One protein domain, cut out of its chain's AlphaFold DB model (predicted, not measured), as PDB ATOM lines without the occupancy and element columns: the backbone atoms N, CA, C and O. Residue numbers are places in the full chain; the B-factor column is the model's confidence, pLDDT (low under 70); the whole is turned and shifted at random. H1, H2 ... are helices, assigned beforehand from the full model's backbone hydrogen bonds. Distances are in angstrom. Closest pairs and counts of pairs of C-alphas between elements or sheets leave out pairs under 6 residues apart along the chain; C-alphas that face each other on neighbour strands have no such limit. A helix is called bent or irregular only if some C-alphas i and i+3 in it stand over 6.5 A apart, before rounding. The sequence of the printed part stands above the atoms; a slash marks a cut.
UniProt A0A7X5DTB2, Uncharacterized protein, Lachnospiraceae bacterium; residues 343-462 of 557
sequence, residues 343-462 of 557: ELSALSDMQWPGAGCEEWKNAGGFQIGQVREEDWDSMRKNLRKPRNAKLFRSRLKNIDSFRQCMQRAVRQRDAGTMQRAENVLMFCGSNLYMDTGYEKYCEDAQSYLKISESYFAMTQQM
ATOM      1  N   GLU A 343     218.575 246.557 188.629       57.53
ATOM      2  CA  GLU A 343     219.004 247.786 189.290       57.53
ATOM      3  C   GLU A 343     218.984 249.025 188.358       57.53
ATOM      4  O   GLU A 343     218.898 250.152 188.834       57.53
ATOM      5  N   LEU A 344     219.023 248.834 187.032       59.06
ATOM      6  CA  LEU A 344     218.930 249.873 185.995       59.06
ATOM      7  C   LEU A 344     217.505 250.089 185.470       59.06
ATOM      8  O   LEU A 344     217.280 251.057 184.738       59.06
ATOM      9  N   SER A 345     216.542 249.233 185.839       67.88
ATOM     10  CA  SER A 345     215.144 249.340 185.386       67.88
ATOM     11  C   SER A 345     214.569 250.720 185.703       67.88
ATOM     12  O   SER A 345     214.122 251.425 184.802       67.88
ATOM     13  N   ALA A 346     214.763 251.183 186.940       66.81
ATOM     14  CA  ALA A 346     214.325 252.486 187.431       66.81
ATOM     15  C   ALA A 346     214.849 253.688 186.620       66.81
ATOM     16  O   ALA A 346     214.184 254.723 186.580       66.81
ATOM     17  N   LEU A 347     216.026 253.569 185.994       65.56
ATOM     18  CA  LEU A 347     216.582 254.597 185.111       65.56
ATOM     19  C   LEU A 347     216.069 254.424 183.676       65.56
ATOM     20  O   LEU A 347     215.684 255.396 183.033       65.56
ATOM     21  N   SER A 348     216.029 253.187 183.178       67.12
ATOM     22  CA  SER A 348     215.587 252.891 181.812       67.12
ATOM     23  C   SER A 348     214.085 253.092 181.586       67.12
ATOM     24  O   SER A 348     213.670 253.345 180.459       67.12
ATOM     25  N   ASP A 349     213.280 253.009 182.644       75.44
ATOM     26  CA  ASP A 349     211.827 253.203 182.612       75.44
ATOM     27  C   ASP A 349     211.434 254.645 182.939       75.44
ATOM     28  O   ASP A 349     210.266 255.023 182.842       75.44
ATOM     29  N   MET A 350     212.415 255.479 183.295       72.50
ATOM     30  CA  MET A 350     212.187 256.885 183.565       72.50
ATOM     31  C   MET A 350     211.704 257.588 182.293       72.50
ATOM     32  O   MET A 350     212.382 257.591 181.259       72.50
ATOM     33  N   GLN A 351     210.513 258.179 182.366       77.38
ATOM     34  CA  GLN A 351     209.988 259.029 181.304       77.38
ATOM     35  C   GLN A 351     210.766 260.341 181.251       77.38
ATOM     36  O   GLN A 351     211.208 260.851 182.283       77.38
ATOM     37  N   TRP A 352     210.947 260.865 180.040       77.44
ATOM     38  CA  TRP A 352     211.575 262.163 179.860       77.44
ATOM     39  C   TRP A 352     210.657 263.249 180.447       77.44
ATOM     40  O   TRP A 352     209.500 263.338 180.030       77.44
ATOM     41  N   PRO A 353     211.122 264.071 181.406       68.56
ATOM     42  CA  PRO A 353     210.275 265.099 182.010       68.56
ATOM     43  C   PRO A 353     210.003 266.279 181.063       68.56
ATOM     44  O   PRO A 353     209.089 267.065 181.305       68.56
ATOM     45  N   GLY A 354     210.788 266.420 179.986       63.09
ATOM     46  CA  GLY A 354     210.781 267.597 179.118       63.09
ATOM     47  C   GLY A 354     209.487 267.846 178.345       63.09
ATOM     48  O   GLY A 354     209.156 269.008 178.135       63.09
ATOM     49  N   ALA A 355     208.724 266.801 178.014       57.06
ATOM     50  CA  ALA A 355     207.525 266.897 177.176       57.06
ATOM     51  C   ALA A 355     206.326 267.622 177.834       57.06
ATOM     52  O   ALA A 355     205.346 267.912 177.157       57.06
ATOM     53  N   GLY A 356     206.379 267.920 179.140       57.38
ATOM     54  CA  GLY A 356     205.282 268.571 179.880       57.38
ATOM     55  C   GLY A 356     205.675 269.822 180.672       57.38
ATOM     56  O   GLY A 356     204.859 270.337 181.433       57.38
ATOM     57  N   CYS A 357     206.917 270.299 180.541       59.25
ATOM     58  CA  CYS A 357     207.463 271.394 181.358       59.25
ATOM     59  C   CYS A 357     207.956 272.597 180.533       59.25
ATOM     60  O   CYS A 357     208.695 273.435 181.054       59.25
ATOM     61  N   GLU A 358     207.572 272.694 179.255       61.28
ATOM     62  CA  GLU A 358     208.027 273.749 178.331       61.28
ATOM     63  C   GLU A 358     207.719 275.166 178.835       61.28
ATOM     64  O   GLU A 358     208.558 276.063 178.731       61.28
ATOM     65  N   GLU A 359     206.557 275.356 179.465       58.03
ATOM     66  CA  GLU A 359     206.116 276.655 179.988       58.03
ATOM     67  C   GLU A 359     207.053 277.215 181.069       58.03
ATOM     68  O   GLU A 359     207.258 278.424 181.147       58.03
ATOM     69  N   TRP A 360     207.666 276.359 181.895       59.28
ATOM     70  CA  TRP A 360     208.523 276.800 183.005       59.28
ATOM     71  C   TRP A 360     210.004 276.810 182.618       59.28
ATOM     72  O   TRP A 360     210.771 277.603 183.161       59.28
ATOM     73  N   LYS A 361     210.408 275.988 181.635       57.66
ATOM     74  CA  LYS A 361     211.755 276.035 181.035       57.66
ATOM     75  C   LYS A 361     212.027 277.396 180.377       57.66
ATOM     76  O   LYS A 361     213.142 277.902 180.457       57.66
ATOM     77  N   ASN A 362     210.996 278.025 179.811       56.00
ATOM     78  CA  ASN A 362     211.098 279.336 179.162       56.00
ATOM     79  C   ASN A 362     210.948 280.530 180.124       56.00
ATOM     80  O   ASN A 362     211.332 281.646 179.774       56.00
ATOM     81  N   ALA A 363     210.432 280.319 181.338       52.94
ATOM     82  CA  ALA A 363     210.141 281.392 182.292       52.94
ATOM     83  C   ALA A 363     211.394 281.993 182.966       52.94
ATOM     84  O   ALA A 363     211.340 283.110 183.473       52.94
ATOM     85  N   GLY A 364     212.522 281.270 182.978       52.78
ATOM     86  CA  GLY A 364     213.709 281.630 183.769       52.78
ATOM     87  C   GLY A 364     214.886 282.250 183.008       52.78
ATOM     88  O   GLY A 364     215.908 282.524 183.630       52.78
ATOM     89  N   GLY A 365     214.808 282.416 181.679       51.56
ATOM     90  CA  GLY A 365     215.897 282.989 180.860       51.56
ATOM     91  C   GLY A 365     217.232 282.217 180.883       51.56
ATOM     92  O   GLY A 365     218.240 282.706 180.378       51.56
ATOM     93  N   PHE A 366     217.262 281.019 181.470       51.69
ATOM     94  CA  PHE A 366     218.475 280.237 181.702       51.69
ATOM     95  C   PHE A 366     218.766 279.315 180.507       51.69
ATOM     96  O   PHE A 366     218.068 278.331 180.283       51.69
ATOM     97  N   GLN A 367     219.820 279.611 179.740       53.84
ATOM     98  CA  GLN A 367     220.268 278.769 178.623       53.84
ATOM     99  C   GLN A 367     221.319 277.755 179.090       53.84
ATOM    100  O   GLN A 367     222.520 278.009 179.053       53.84
ATOM    101  N   ILE A 368     220.865 276.591 179.546       61.22
ATOM    102  CA  ILE A 368     221.714 275.402 179.724       61.22
ATOM    103  C   ILE A 368     221.492 274.491 178.513       61.22
ATOM    104  O   ILE A 368     220.433 274.555 177.886       61.22
ATOM    105  N   GLY A 369     222.483 273.664 178.157       61.75
ATOM    106  CA  GLY A 369     222.363 272.696 177.063       61.75
ATOM    107  C   GLY A 369     221.022 271.957 177.110       61.75
ATOM    108  O   GLY A 369     220.602 271.466 178.164       61.75
ATOM    109  N   GLN A 370     220.301 271.957 175.991       67.50
ATOM    110  CA  GLN A 370     219.010 271.285 175.890       67.50
ATOM    111  C   GLN A 370     219.239 269.804 175.595       67.50
ATOM    112  O   GLN A 370     219.797 269.461 174.555       67.50
ATOM    113  N   VAL A 371     218.787 268.939 176.502       71.38
ATOM    114  CA  VAL A 371     218.652 267.503 176.235       71.38
ATOM    115  C   VAL A 371     217.406 267.313 175.386       71.38
ATOM    116  O   VAL A 371     216.327 267.736 175.802       71.38
ATOM    117  N   ARG A 372     217.537 266.690 174.213       78.12
ATOM    118  CA  ARG A 372     216.385 266.358 173.367       78.12
ATOM    119  C   ARG A 372     215.798 265.008 173.773       78.12
ATOM    120  O   ARG A 372     216.497 264.156 174.321       78.12
ATOM    121  N   GLU A 373     214.523 264.797 173.456       79.38
ATOM    122  CA  GLU A 373     213.842 263.512 173.677       79.38
ATOM    123  C   GLU A 373     214.597 262.347 173.028       79.38
ATOM    124  O   GLU A 373     214.791 261.297 173.634       79.38
ATOM    125  N   GLU A 374     215.099 262.571 171.813       78.50
ATOM    126  CA  GLU A 374     215.858 261.590 171.039       78.50
ATOM    127  C   GLU A 374     217.154 261.164 171.742       78.50
ATOM    128  O   GLU A 374     217.502 259.978 171.742       78.50
ATOM    129  N   ASP A 375     217.847 262.107 172.386       73.88
ATOM    130  CA  ASP A 375     219.068 261.831 173.144       73.88
ATOM    131  C   ASP A 375     218.738 260.978 174.376       73.88
ATOM    132  O   ASP A 375     219.387 259.957 174.632       73.88
ATOM    133  N   TRP A 376     217.672 261.344 175.095       78.31
ATOM    134  CA  TRP A 376     217.157 260.593 176.242       78.31
ATOM    135  C   TRP A 376     216.769 259.163 175.860       78.31
ATOM    136  O   TRP A 376     217.156 258.195 176.522       78.31
ATOM    137  N   ASP A 377     216.072 259.003 174.741       77.25
ATOM    138  CA  ASP A 377     215.682 257.711 174.191       77.25
ATOM    139  C   ASP A 377     216.873 256.865 173.763       77.25
ATOM    140  O   ASP A 377     216.902 255.657 174.019       77.25
ATOM    141  N   SER A 378     217.871 257.484 173.137       72.12
ATOM    142  CA  SER A 378     219.115 256.824 172.747       72.12
ATOM    143  C   SER A 378     219.868 256.301 173.972       72.12
ATOM    144  O   SER A 378     220.273 255.134 174.007       72.12
ATOM    145  N   MET A 379     219.974 257.110 175.030       76.56
ATOM    146  CA  MET A 379     220.578 256.718 176.303       76.56
ATOM    147  C   MET A 379     219.812 255.551 176.956       76.56
ATOM    148  O   MET A 379     220.424 254.525 177.271       76.56
ATOM    149  N   ARG A 380     218.471 255.611 177.042       73.50
ATOM    150  CA  ARG A 380     217.635 254.508 177.569       73.50
ATOM    151  C   ARG A 380     217.797 253.216 176.768       73.50
ATOM    152  O   ARG A 380     217.964 252.140 177.347       73.50
ATOM    153  N   LYS A 381     217.799 253.306 175.434       63.75
ATOM    154  CA  LYS A 381     218.064 252.164 174.543       63.75
ATOM    155  C   LYS A 381     219.450 251.581 174.805       63.75
ATOM    156  O   LYS A 381     219.594 250.366 174.878       63.75
ATOM    157  N   ASN A 382     220.462 252.424 174.999       58.94
ATOM    158  CA  ASN A 382     221.843 252.010 175.244       58.94
ATOM    159  C   ASN A 382     222.075 251.354 176.614       58.94
ATOM    160  O   ASN A 382     222.975 250.516 176.713       58.94
ATOM    161  N   LEU A 383     221.271 251.690 177.627       61.62
ATOM    162  CA  LEU A 383     221.260 251.029 178.940       61.62
ATOM    163  C   LEU A 383     220.575 249.656 178.916       61.62
ATOM    164  O   LEU A 383     220.924 248.784 179.705       61.62
ATOM    165  N   ARG A 384     219.612 249.460 178.005       55.28
ATOM    166  CA  ARG A 384     218.892 248.189 177.803       55.28
ATOM    167  C   ARG A 384     219.645 247.202 176.903       55.28
ATOM    168  O   ARG A 384     219.258 246.038 176.817       55.28
ATOM    169  N   LYS A 385     220.709 247.650 176.227       48.12
ATOM    170  CA  LYS A 385     221.562 246.794 175.391       48.12
ATOM    171  C   LYS A 385     222.438 245.884 176.264       48.12
ATOM    172  O   LYS A 385     223.010 246.371 177.240       48.12
ATOM    173  N   PRO A 386     222.608 244.602 175.895       42.88
ATOM    174  CA  PRO A 386     223.596 243.729 176.522       42.88
ATOM    175  C   PRO A 386     224.991 244.357 176.428       42.88
ATOM    176  O   PRO A 386     225.388 244.822 175.358       42.88
ATOM    177  N   ARG A 387     225.726 244.398 177.542       45.50
ATOM    178  CA  ARG A 387     227.057 245.017 177.622       45.50
ATOM    179  C   ARG A 387     228.046 244.063 178.279       45.50
ATOM    180  O   ARG A 387     227.730 243.444 179.289       45.50
ATOM    181  N   ASN A 388     229.252 243.993 177.719       42.72
ATOM    182  CA  ASN A 388     230.373 243.230 178.263       42.72
ATOM    183  C   ASN A 388     231.312 244.158 179.061       42.72
ATOM    184  O   ASN A 388     232.470 244.335 178.702       42.72
ATOM    185  N   ALA A 389     230.771 244.842 180.075       46.75
ATOM    186  CA  ALA A 389     231.496 245.796 180.918       46.75
ATOM    187  C   ALA A 389     231.025 245.690 182.377       46.75
ATOM    188  O   ALA A 389     229.848 245.428 182.638       46.75
ATOM    189  N   LYS A 390     231.938 245.884 183.336       55.25
ATOM    190  CA  LYS A 390     231.641 245.731 184.768       55.25
ATOM    191  C   LYS A 390     230.751 246.877 185.256       55.25
ATOM    192  O   LYS A 390     231.101 248.047 185.130       55.25
ATOM    193  N   LEU A 391     229.615 246.534 185.860       62.69
ATOM    194  CA  LEU A 391     228.719 247.502 186.487       62.69
ATOM    195  C   LEU A 391     229.073 247.655 187.970       62.69
ATOM    196  O   LEU A 391     228.936 246.721 188.759       62.69
ATOM    197  N   PHE A 392     229.535 248.840 188.365       70.81
ATOM    198  CA  PHE A 392     229.867 249.125 189.759       70.81
ATOM    199  C   PHE A 392     228.636 249.636 190.517       70.81
ATOM    200  O   PHE A 392     228.039 250.647 190.145       70.81
ATOM    201  N   ARG A 393     228.292 248.988 191.638       70.56
ATOM    202  CA  ARG A 393     227.160 249.394 192.498       70.56
ATOM    203  C   ARG A 393     227.253 250.845 192.990       70.56
ATOM    204  O   ARG A 393     226.231 251.505 193.146       70.56
ATOM    205  N   SER A 394     228.463 251.365 193.202       74.62
ATOM    206  CA  SER A 394     228.695 252.769 193.577       74.62
ATOM    207  C   SER A 394     228.191 253.753 192.514       74.62
ATOM    208  O   SER A 394     227.599 254.776 192.851       74.62
ATOM    209  N   ARG A 395     228.347 253.422 191.227       80.38
ATOM    210  CA  ARG A 395     227.900 254.265 190.108       80.38
ATOM    211  C   ARG A 395     226.381 254.292 189.988       80.38
ATOM    212  O   ARG A 395     225.809 255.353 189.756       80.38
ATOM    213  N   LEU A 396     225.737 253.150 190.231       76.31
ATOM    214  CA  LEU A 396     224.277 253.050 190.318       76.31
ATOM    215  C   LEU A 396     223.720 253.908 191.456       76.31
ATOM    216  O   LEU A 396     222.739 254.619 191.265       76.31
ATOM    217  N   LYS A 397     224.384 253.899 192.616       81.81
ATOM    218  CA  LYS A 397     224.004 254.738 193.759       81.81
ATOM    219  C   LYS A 397     224.084 256.236 193.429       81.81
ATOM    220  O   LYS A 397     223.182 256.985 193.795       81.81
ATOM    221  N   ASN A 398     225.119 256.666 192.706       82.44
ATOM    222  CA  ASN A 398     225.257 258.061 192.265       82.44
ATOM    223  C   ASN A 398     224.155 258.459 191.277       82.44
ATOM    224  O   ASN A 398     223.514 259.493 191.446       82.44
ATOM    225  N   ILE A 399     223.890 257.605 190.287       83.00
ATOM    226  CA  ILE A 399     222.805 257.798 189.321       83.00
ATOM    227  C   ILE A 399     221.446 257.899 190.017       83.00
ATOM    228  O   ILE A 399     220.657 258.782 189.684       83.00
ATOM    229  N   ASP A 400     221.171 257.038 191.000       84.56
ATOM    230  CA  ASP A 400     219.914 257.105 191.742       84.56
ATOM    231  C   ASP A 400     219.797 258.410 192.545       84.56
ATOM    232  O   ASP A 400     218.737 259.034 192.562       84.56
ATOM    233  N   SER A 401     220.898 258.905 193.117       87.31
ATOM    234  CA  SER A 401     220.931 260.220 193.770       87.31
ATOM    235  C   SER A 401     220.595 261.363 192.800       87.31
ATOM    236  O   SER A 401     219.830 262.265 193.145       87.31
ATOM    237  N   PHE A 402     221.125 261.333 191.573       89.06
ATOM    238  CA  PHE A 402     220.812 262.331 190.541       89.06
ATOM    239  C   PHE A 402     219.351 262.247 190.090       89.06
ATOM    240  O   PHE A 402     218.678 263.269 189.949       89.06
ATOM    241  N   ARG A 403     218.825 261.026 189.958       86.88
ATOM    242  CA  ARG A 403     217.414 260.765 189.659       86.88
ATOM    243  C   ARG A 403     216.496 261.363 190.721       86.88
ATOM    244  O   ARG A 403     215.525 262.039 190.389       86.88
ATOM    245  N   GLN A 404     216.814 261.150 191.997       89.31
ATOM    246  CA  GLN A 404     216.056 261.709 193.116       89.31
ATOM    247  C   GLN A 404     216.127 263.245 193.153       89.31
ATOM    248  O   GLN A 404     215.124 263.890 193.456       89.31
ATOM    249  N   CYS A 405     217.276 263.848 192.824       89.69
ATOM    250  CA  CYS A 405     217.412 265.302 192.667       89.69
ATOM    251  C   CYS A 405     216.468 265.835 191.577       89.69
ATOM    252  O   CYS A 405     215.656 266.719 191.850       89.69
ATOM    253  N   MET A 406     216.470 265.217 190.391       87.56
ATOM    254  CA  MET A 406     215.580 265.612 189.296       87.56
ATOM    255  C   MET A 406     214.100 265.500 189.684       87.56
ATOM    256  O   MET A 406     213.323 266.423 189.460       87.56
ATOM    257  N   GLN A 407     213.699 264.396 190.324       87.12
ATOM    258  CA  GLN A 407     212.317 264.208 190.776       87.12
ATOM    259  C   GLN A 407     211.883 265.248 191.817       87.12
ATOM    260  O   GLN A 407     210.724 265.663 191.811       87.12
ATOM    261  N   ARG A 408     212.783 265.668 192.717       89.75
ATOM    262  CA  ARG A 408     212.502 266.744 193.680       89.75
ATOM    263  C   ARG A 408     212.331 268.088 192.972       89.75
ATOM    264  O   ARG A 408     211.331 268.754 193.232       89.75
ATOM    265  N   ALA A 409     213.220 268.423 192.037       86.88
ATOM    266  CA  ALA A 409     213.139 269.654 191.252       86.88
ATOM    267  C   ALA A 409     211.819 269.753 190.465       86.88
ATOM    268  O   ALA A 409     211.149 270.781 190.517       86.88
ATOM    269  N   VAL A 410     211.373 268.653 189.841       84.56
ATOM    270  CA  VAL A 410     210.068 268.586 189.153       84.56
ATOM    271  C   VAL A 410     208.910 268.887 190.113       84.56
ATOM    272  O   VAL A 410     208.053 269.712 189.804       84.56
ATOM    273  N   ARG A 411     208.885 268.266 191.303       85.75
ATOM    274  CA  ARG A 411     207.822 268.509 192.302       85.75
ATOM    275  C   ARG A 411     207.811 269.951 192.806       85.75
ATOM    276  O   ARG A 411     206.744 270.479 193.100       85.75
ATOM    277  N   GLN A 412     208.985 270.563 192.920       85.25
ATOM    278  CA  GLN A 412     209.164 271.937 193.392       85.25
ATOM    279  C   GLN A 412     209.006 272.986 192.285       85.25
ATOM    280  O   GLN A 412     209.024 274.176 192.587       85.25
ATOM    281  N   ARG A 413     208.821 272.560 191.027       82.62
ATOM    282  CA  ARG A 413     208.801 273.428 189.840       82.62
ATOM    283  C   ARG A 413     210.105 274.219 189.635       82.62
ATOM    284  O   ARG A 413     210.091 275.300 189.058       82.62
ATOM    285  N   ASP A 414     211.236 273.664 190.070       84.19
ATOM    286  CA  ASP A 414     212.574 274.227 189.851       84.19
ATOM    287  C   ASP A 414     213.101 273.833 188.464       84.19
ATOM    288  O   ASP A 414     213.753 272.797 188.282       84.19
ATOM    289  N   ALA A 415     212.800 274.662 187.463       77.88
ATOM    290  CA  ALA A 415     213.191 274.403 186.079       77.88
ATOM    291  C   ALA A 415     214.721 274.346 185.887       77.88
ATOM    292  O   ALA A 415     215.213 273.537 185.096       77.88
ATOM    293  N   GLY A 416     215.476 275.160 186.634       77.69
ATOM    294  CA  GLY A 416     216.929 275.260 186.510       77.69
ATOM    295  C   GLY A 416     217.641 274.006 187.010       77.69
ATOM    296  O   GLY A 416     218.454 273.421 186.288       77.69
ATOM    297  N   THR A 417     217.304 273.542 188.215       86.25
ATOM    298  CA  THR A 417     217.885 272.306 188.766       86.25
ATOM    299  C   THR A 417     217.419 271.078 187.999       86.25
ATOM    300  O   THR A 417     218.218 270.172 187.761       86.25
ATOM    301  N   MET A 418     216.165 271.058 187.536       85.12
ATOM    302  CA  MET A 418     215.654 269.977 186.695       85.12
ATOM    303  C   MET A 418     216.484 269.830 185.411       85.12
ATOM    304  O   MET A 418     216.969 268.735 185.134       85.12
ATOM    305  N   GLN A 419     216.720 270.913 184.662       79.00
ATOM    306  CA  GLN A 419     217.484 270.854 183.409       79.00
ATOM    307  C   GLN A 419     218.955 270.461 183.626       79.00
ATOM    308  O   GLN A 419     219.553 269.751 182.813       79.00
ATOM    309  N   ARG A 420     219.561 270.884 184.738       83.25
ATOM    310  CA  ARG A 420     220.915 270.448 185.117       83.25
ATOM    311  C   ARG A 420     220.955 268.963 185.451       83.25
ATOM    312  O   ARG A 420     221.866 268.267 185.009       83.25
ATOM    313  N   ALA A 421     219.963 268.470 186.189       87.12
ATOM    314  CA  ALA A 421     219.861 267.060 186.542       87.12
ATOM    315  C   ALA A 421     219.590 266.176 185.312       87.12
ATOM    316  O   ALA A 421     220.180 265.103 185.213       87.12
ATOM    317  N   GLU A 422     218.791 266.647 184.344       83.19
ATOM    318  CA  GLU A 422     218.601 265.992 183.038       83.19
ATOM    319  C   GLU A 422     219.949 265.801 182.314       83.19
ATOM    320  O   GLU A 422     220.285 264.687 181.910       83.19
ATOM    321  N   ASN A 423     220.758 266.861 182.206       81.12
ATOM    322  CA  ASN A 423     222.078 266.807 181.564       81.12
ATOM    323  C   ASN A 423     223.055 265.871 182.293       81.12
ATOM    324  O   ASN A 423     223.759 265.084 181.658       81.12
ATOM    325  N   VAL A 424     223.080 265.923 183.629       85.88
ATOM    326  CA  VAL A 424     223.915 265.032 184.450       85.88
ATOM    327  C   VAL A 424     223.515 263.569 184.250       85.88
ATOM    328  O   VAL A 424     224.380 262.724 184.032       85.88
ATOM    329  N   LEU A 425     222.216 263.257 184.263       85.38
ATOM    330  CA  LEU A 425     221.719 261.893 184.049       85.38
ATOM    331  C   LEU A 425     222.036 261.375 182.646       85.38
ATOM    332  O   LEU A 425     222.439 260.222 182.503       85.38
ATOM    333  N   MET A 426     221.916 262.225 181.628       81.50
ATOM    334  CA  MET A 426     222.309 261.899 180.259       81.50
ATOM    335  C   MET A 426     223.789 261.550 180.145       81.50
ATOM    336  O   MET A 426     224.150 260.525 179.556       81.50
ATOM    337  N   PHE A 427     224.644 262.383 180.735       80.06
ATOM    338  CA  PHE A 427     226.084 262.175 180.722       80.06
ATOM    339  C   PHE A 427     226.471 260.910 181.499       80.06
ATOM    340  O   PHE A 427     227.169 260.051 180.963       80.06
ATOM    341  N   CYS A 428     225.975 260.744 182.726       77.94
ATOM    342  CA  CYS A 428     226.264 259.578 183.561       77.94
ATOM    343  C   CYS A 428     225.705 258.278 182.967       77.94
ATOM    344  O   CYS A 428     226.394 257.262 182.974       77.94
ATOM    345  N   GLY A 429     224.495 258.298 182.404       74.94
ATOM    346  CA  GLY A 429     223.888 257.136 181.750       74.94
ATOM    347  C   GLY A 429     224.644 256.702 180.492       74.94
ATOM    348  O   GLY A 429     224.858 255.509 180.280       74.94
ATOM    349  N   SER A 430     225.120 257.659 179.690       74.94
ATOM    350  CA  SER A 430     225.900 257.376 178.474       74.94
ATOM    351  C   SER A 430     227.305 256.852 178.777       74.94
ATOM    352  O   SER A 430     227.851 256.066 178.004       74.94
ATOM    353  N   ASN A 431     227.863 257.240 179.925       74.06
ATOM    354  CA  ASN A 431     229.240 256.948 180.325       74.06
ATOM    355  C   ASN A 431     229.358 255.965 181.499       74.06
ATOM    356  O   ASN A 431     230.446 255.772 182.039       74.06
ATOM    357  N   LEU A 432     228.258 255.314 181.887       71.88
ATOM    358  CA  LEU A 432     228.165 254.410 183.042       71.88
ATOM    359  C   LEU A 432     229.258 253.327 183.066       71.88
ATOM    360  O   LEU A 432     229.728 252.915 184.130       71.88
ATOM    361  N   TYR A 433     229.665 252.891 181.877       67.81
ATOM    362  CA  TYR A 433     230.620 251.812 181.653       67.81
ATOM    363  C   TYR A 433     232.047 252.300 181.351       67.81
ATOM    364  O   TYR A 433     232.861 251.497 180.919       67.81
ATOM    365  N   MET A 434     232.366 253.588 181.538       70.06
ATOM    366  CA  MET A 434     233.738 254.081 181.343       70.06
ATOM    367  C   MET A 434     234.683 253.531 182.414       70.06
ATOM    368  O   MET A 434     234.397 253.632 183.608       70.06
ATOM    369  N   ASP A 435     235.823 252.979 182.014       60.09
ATOM    370  CA  ASP A 435     236.741 252.315 182.945       60.09
ATOM    371  C   ASP A 435     237.510 253.294 183.850       60.09
ATOM    372  O   ASP A 435     237.895 252.923 184.958       60.09
ATOM    373  N   THR A 436     237.686 254.557 183.439       66.88
ATOM    374  CA  THR A 436     238.423 255.580 184.204       66.88
ATOM    375  C   THR A 436     237.735 256.950 184.181       66.88
ATOM    376  O   THR A 436     236.982 257.283 183.267       66.88
ATOM    377  N   GLY A 437     237.965 257.756 185.224       66.94
ATOM    378  CA  GLY A 437     237.521 259.156 185.307       66.94
ATOM    379  C   GLY A 437     236.059 259.380 185.718       66.94
ATOM    380  O   GLY A 437     235.720 260.490 186.123       66.94
ATOM    381  N   TYR A 438     235.206 258.348 185.687       77.88
ATOM    382  CA  TYR A 438     233.773 258.448 186.006       77.88
ATOM    383  C   TYR A 438     233.500 258.961 187.429       77.88
ATOM    384  O   TYR A 438     232.559 259.724 187.652       77.88
ATOM    385  N   GLU A 439     234.319 258.558 188.400       78.94
ATOM    386  CA  GLU A 439     234.152 258.915 189.810       78.94
ATOM    387  C   GLU A 439     234.351 260.421 190.036       78.94
ATOM    388  O   GLU A 439     233.494 261.055 190.649       78.94
ATOM    389  N   LYS A 440     235.396 261.014 189.441       78.38
ATOM    390  CA  LYS A 440     235.649 262.463 189.498       78.38
ATOM    391  C   LYS A 440     234.508 263.263 188.859       78.38
ATOM    392  O   LYS A 440     234.039 264.240 189.432       78.38
ATOM    393  N   TYR A 441     233.989 262.799 187.719       78.31
ATOM    394  CA  TYR A 441     232.817 263.419 187.094       78.31
ATOM    395  C   TYR A 441     231.565 263.347 187.976       78.31
ATOM    396  O   TYR A 441     230.769 264.283 187.981       78.31
ATOM    397  N   CYS A 442     231.374 262.260 188.731       80.19
ATOM    398  CA  CYS A 442     230.253 262.158 189.665       80.19
ATOM    399  C   CYS A 442     230.369 263.161 190.816       80.19
ATOM    400  O   CYS A 442     229.355 263.740 191.199       80.19
ATOM    401  N   GLU A 443     231.567 263.376 191.357       82.75
ATOM    402  CA  GLU A 443     231.814 264.358 192.423       82.75
ATOM    403  C   GLU A 443     231.541 265.793 191.944       82.75
ATOM    404  O   GLU A 443     230.828 266.557 192.610       82.75
ATOM    405  N   ASP A 444     232.021 266.130 190.745       81.81
ATOM    406  CA  ASP A 444     231.774 267.428 190.113       81.81
ATOM    407  C   ASP A 444     230.273 267.626 189.823       81.81
ATOM    408  O   ASP A 444     229.701 268.676 190.125       81.81
ATOM    409  N   ALA A 445     229.596 266.590 189.315       83.69
ATOM    410  CA  ALA A 445     228.161 266.618 189.040       83.69
ATOM    411  C   ALA A 445     227.308 266.745 190.317       83.69
ATOM    412  O   ALA A 445     226.326 267.489 190.331       83.69
ATOM    413  N   GLN A 446     227.682 266.067 191.407       87.06
ATOM    414  CA  GLN A 446     227.023 266.214 192.711       87.06
ATOM    415  C   GLN A 446     227.147 267.644 193.237       87.06
ATOM    416  O   GLN A 446     226.152 268.235 193.664       87.06
ATOM    417  N   SER A 447     228.347 268.217 193.162       85.75
ATOM    418  CA  SER A 447     228.604 269.597 193.580       85.75
ATOM    419  C   SER A 447     227.799 270.592 192.741       85.75
ATOM    420  O   SER A 447     227.152 271.489 193.286       85.75
ATOM    421  N   TYR A 448     227.761 270.386 191.424       83.94
ATOM    422  CA  TYR A 448     227.007 271.213 190.486       83.94
ATOM    423  C   TYR A 448     225.499 271.237 190.780       83.94
ATOM    424  O   TYR A 448     224.887 272.311 190.791       83.94
ATOM    425  N   LEU A 449     224.899 270.077 191.064       86.69
ATOM    426  CA  LEU A 449     223.474 269.985 191.402       86.69
ATOM    427  C   LEU A 449     223.163 270.574 192.776       86.69
ATOM    428  O   LEU A 449     222.176 271.295 192.914       86.69
ATOM    429  N   LYS A 450     224.034 270.363 193.767       88.94
ATOM    430  CA  LYS A 450     223.860 270.929 195.110       88.94
ATOM    431  C   LYS A 450     223.866 272.462 195.097       88.94
ATOM    432  O   LYS A 450     223.064 273.088 195.792       88.94
ATOM    433  N   ILE A 451     224.749 273.072 194.301       85.25
ATOM    434  CA  ILE A 451     224.772 274.532 194.093       85.25
ATOM    435  C   ILE A 451     223.447 275.010 193.486       85.25
ATOM    436  O   ILE A 451     222.908 276.025 193.919       85.25
ATOM    437  N   SER A 452     222.900 274.265 192.520       83.56
ATOM    438  CA  SER A 452     221.618 274.592 191.889       83.56
ATOM    439  C   SER A 452     220.450 274.550 192.878       83.56
ATOM    440  O   SER A 452     219.710 275.526 192.982       83.56
ATOM    441  N   GLU A 453     220.337 273.479 193.673       87.44
ATOM    442  CA  GLU A 453     219.300 273.353 194.711       87.44
ATOM    443  C   GLU A 453     219.390 274.487 195.744       87.44
ATOM    444  O   GLU A 453     218.376 275.027 196.186       87.44
ATOM    445  N   SER A 454     220.616 274.877 196.110       86.75
ATOM    446  CA  SER A 454     220.859 275.949 197.081       86.75
ATOM    447  C   SER A 454     220.443 277.315 196.531       86.75
ATOM    448  O   SER A 454     219.844 278.117 197.246       86.75
ATOM    449  N   TYR A 455     220.726 277.567 195.251       82.19
ATOM    450  CA  TYR A 455     220.317 278.790 194.568       82.19
ATOM    451  C   TYR A 455     218.792 278.906 194.491       82.19
ATOM    452  O   TYR A 455     218.237 279.946 194.836       82.19
ATOM    453  N   PHE A 456     218.098 277.829 194.120       84.00
ATOM    454  CA  PHE A 456     216.637 277.823 194.073       84.00
ATOM    455  C   PHE A 456     215.998 278.072 195.446       84.00
ATOM    456  O   PHE A 456     215.094 278.899 195.565       84.00
ATOM    457  N   ALA A 457     216.507 277.421 196.498       83.38
ATOM    458  CA  ALA A 457     216.024 277.638 197.860       83.38
ATOM    459  C   ALA A 457     216.181 279.105 198.305       83.38
ATOM    460  O   ALA A 457     215.277 279.662 198.929       83.38
ATOM    461  N   MET A 458     217.298 279.748 197.948       82.31
ATOM    462  CA  MET A 458     217.527 281.166 198.227       82.31
ATOM    463  C   MET A 458     216.530 282.065 197.480       82.31
ATOM    464  O   MET A 458     215.968 282.982 198.077       82.31
ATOM    465  N   THR A 459     216.266 281.782 196.202       79.88
ATOM    466  CA  THR A 459     215.295 282.538 195.396       79.88
ATOM    467  C   THR A 459     213.882 282.431 195.969       79.88
ATOM    468  O   THR A 459     213.224 283.454 196.143       79.88
ATOM    469  N   GLN A 460     213.443 281.234 196.373       80.50
ATOM    470  CA  GLN A 460     212.138 281.059 197.024       80.50
ATOM    471  C   GLN A 460     212.026 281.835 198.342       80.50
ATOM    472  O   GLN A 460     210.993 282.441 198.623       80.50
ATOM    473  N   GLN A 461     213.087 281.846 199.154       78.00
ATOM    474  CA  GLN A 461     213.115 282.637 200.387       78.00
ATOM    475  C   GLN A 461     213.028 284.141 200.096       78.00
ATOM    476  O   GLN A 461     212.305 284.855 200.790       78.00
ATOM    477  N   MET A 462     213.719 284.627 199.061       74.62
ATOM    478  CA  MET A 462     213.639 286.028 198.639       74.62
ATOM    479  C   MET A 462     212.244 286.406 198.129       74.62
ATOM    480  O   MET A 462     211.735 287.462 198.504       74.62
TER     481      MET A 462
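Overview. This is residues 343 to 462 of the 557 residues of an uncharacterized protein of Lachnospiraceae bacterium (UniProt A0A7X5DTB2). Three long helices, H5, H6 and H7, stand side by side as an up-and-down bundle, each running against the one before it. H4 packs on the end of H6, on the side away from H7, and the short helices H1, H2 and H3 lie with it on that side of the bundle. The printed part has 120 residues with seven named helices, H1 to H7 in chain order, and no named strand; the class is all helix. It is compact, with a radius of gyration of the C-alphas of 14.5 A, but elongated in outline, spanning 49 by 27 by 22 A.

Arrangement. H1, residues 343 to 348, touches H4, residues 373 to 384, at a shallow tilt of 22 degrees, opposite ways; the closest C-alphas, of Ser 348 and Arg 380, are 5.0 A apart. H1 also touches H5, residues 393 to 412, closest at the C-alphas of Glu 343 and Leu 396, 7.5 A. H2, residues 353 to 356, touches no helix but is near H6, residues 415 to 430. H3, residues 358 to 361, only just touches H6, with 3 pairs of C-alphas within 8 A, the closest being Lys 361 and Ala 415, 5.5 A. H4 touches H6 with residues 426 to 430 of H6 alone, at a steep tilt of 39 degrees, the same way; the C-alphas of Met 379 and Ser 430 are closest, 5.8 A. H6 is the hub, touching four helices. H5 and H6 form a hairpin, a shallow tilt of 23 degrees, opposite ways, with the C-alphas of Met 406 and Met 418 closest, 5.1 A. H6 and H7, residues 438 to 462, form another at 10 degrees, closest at the C-alphas of Thr 417 and Ser 452, 5.4 A. H4 and H7 are apart. Every O i to N i+4 pair is within hydrogen-bond range in H4, H5, H6 and H7, against 1 of 2 in H1; H2 and H3 are too short for such a pair.

Along the chain. H1 begins at C-alpha 343 (219.004, 247.786, 189.290) and is only just irregular: C-alphas 343 and 346 are 6.9 A apart. From first to last C-alpha, H4 measures 16.7 A, H5 28.9 A, H6 22.6 A and H7 36.4 A. H7 ends at C-alpha 462 (213.639, 286.028, 198.639).

Size, cuts and confidence. The C-alphas farthest apart, of Asn 388 and Met 462, are 50.3 A apart. The printed part has no cut, and the link from H3 to H4, 11 residues, is long. The mean pLDDT of the printed part is 73.7; 39 residues are under 70, among them residues 353 to 370 and 381 to 391.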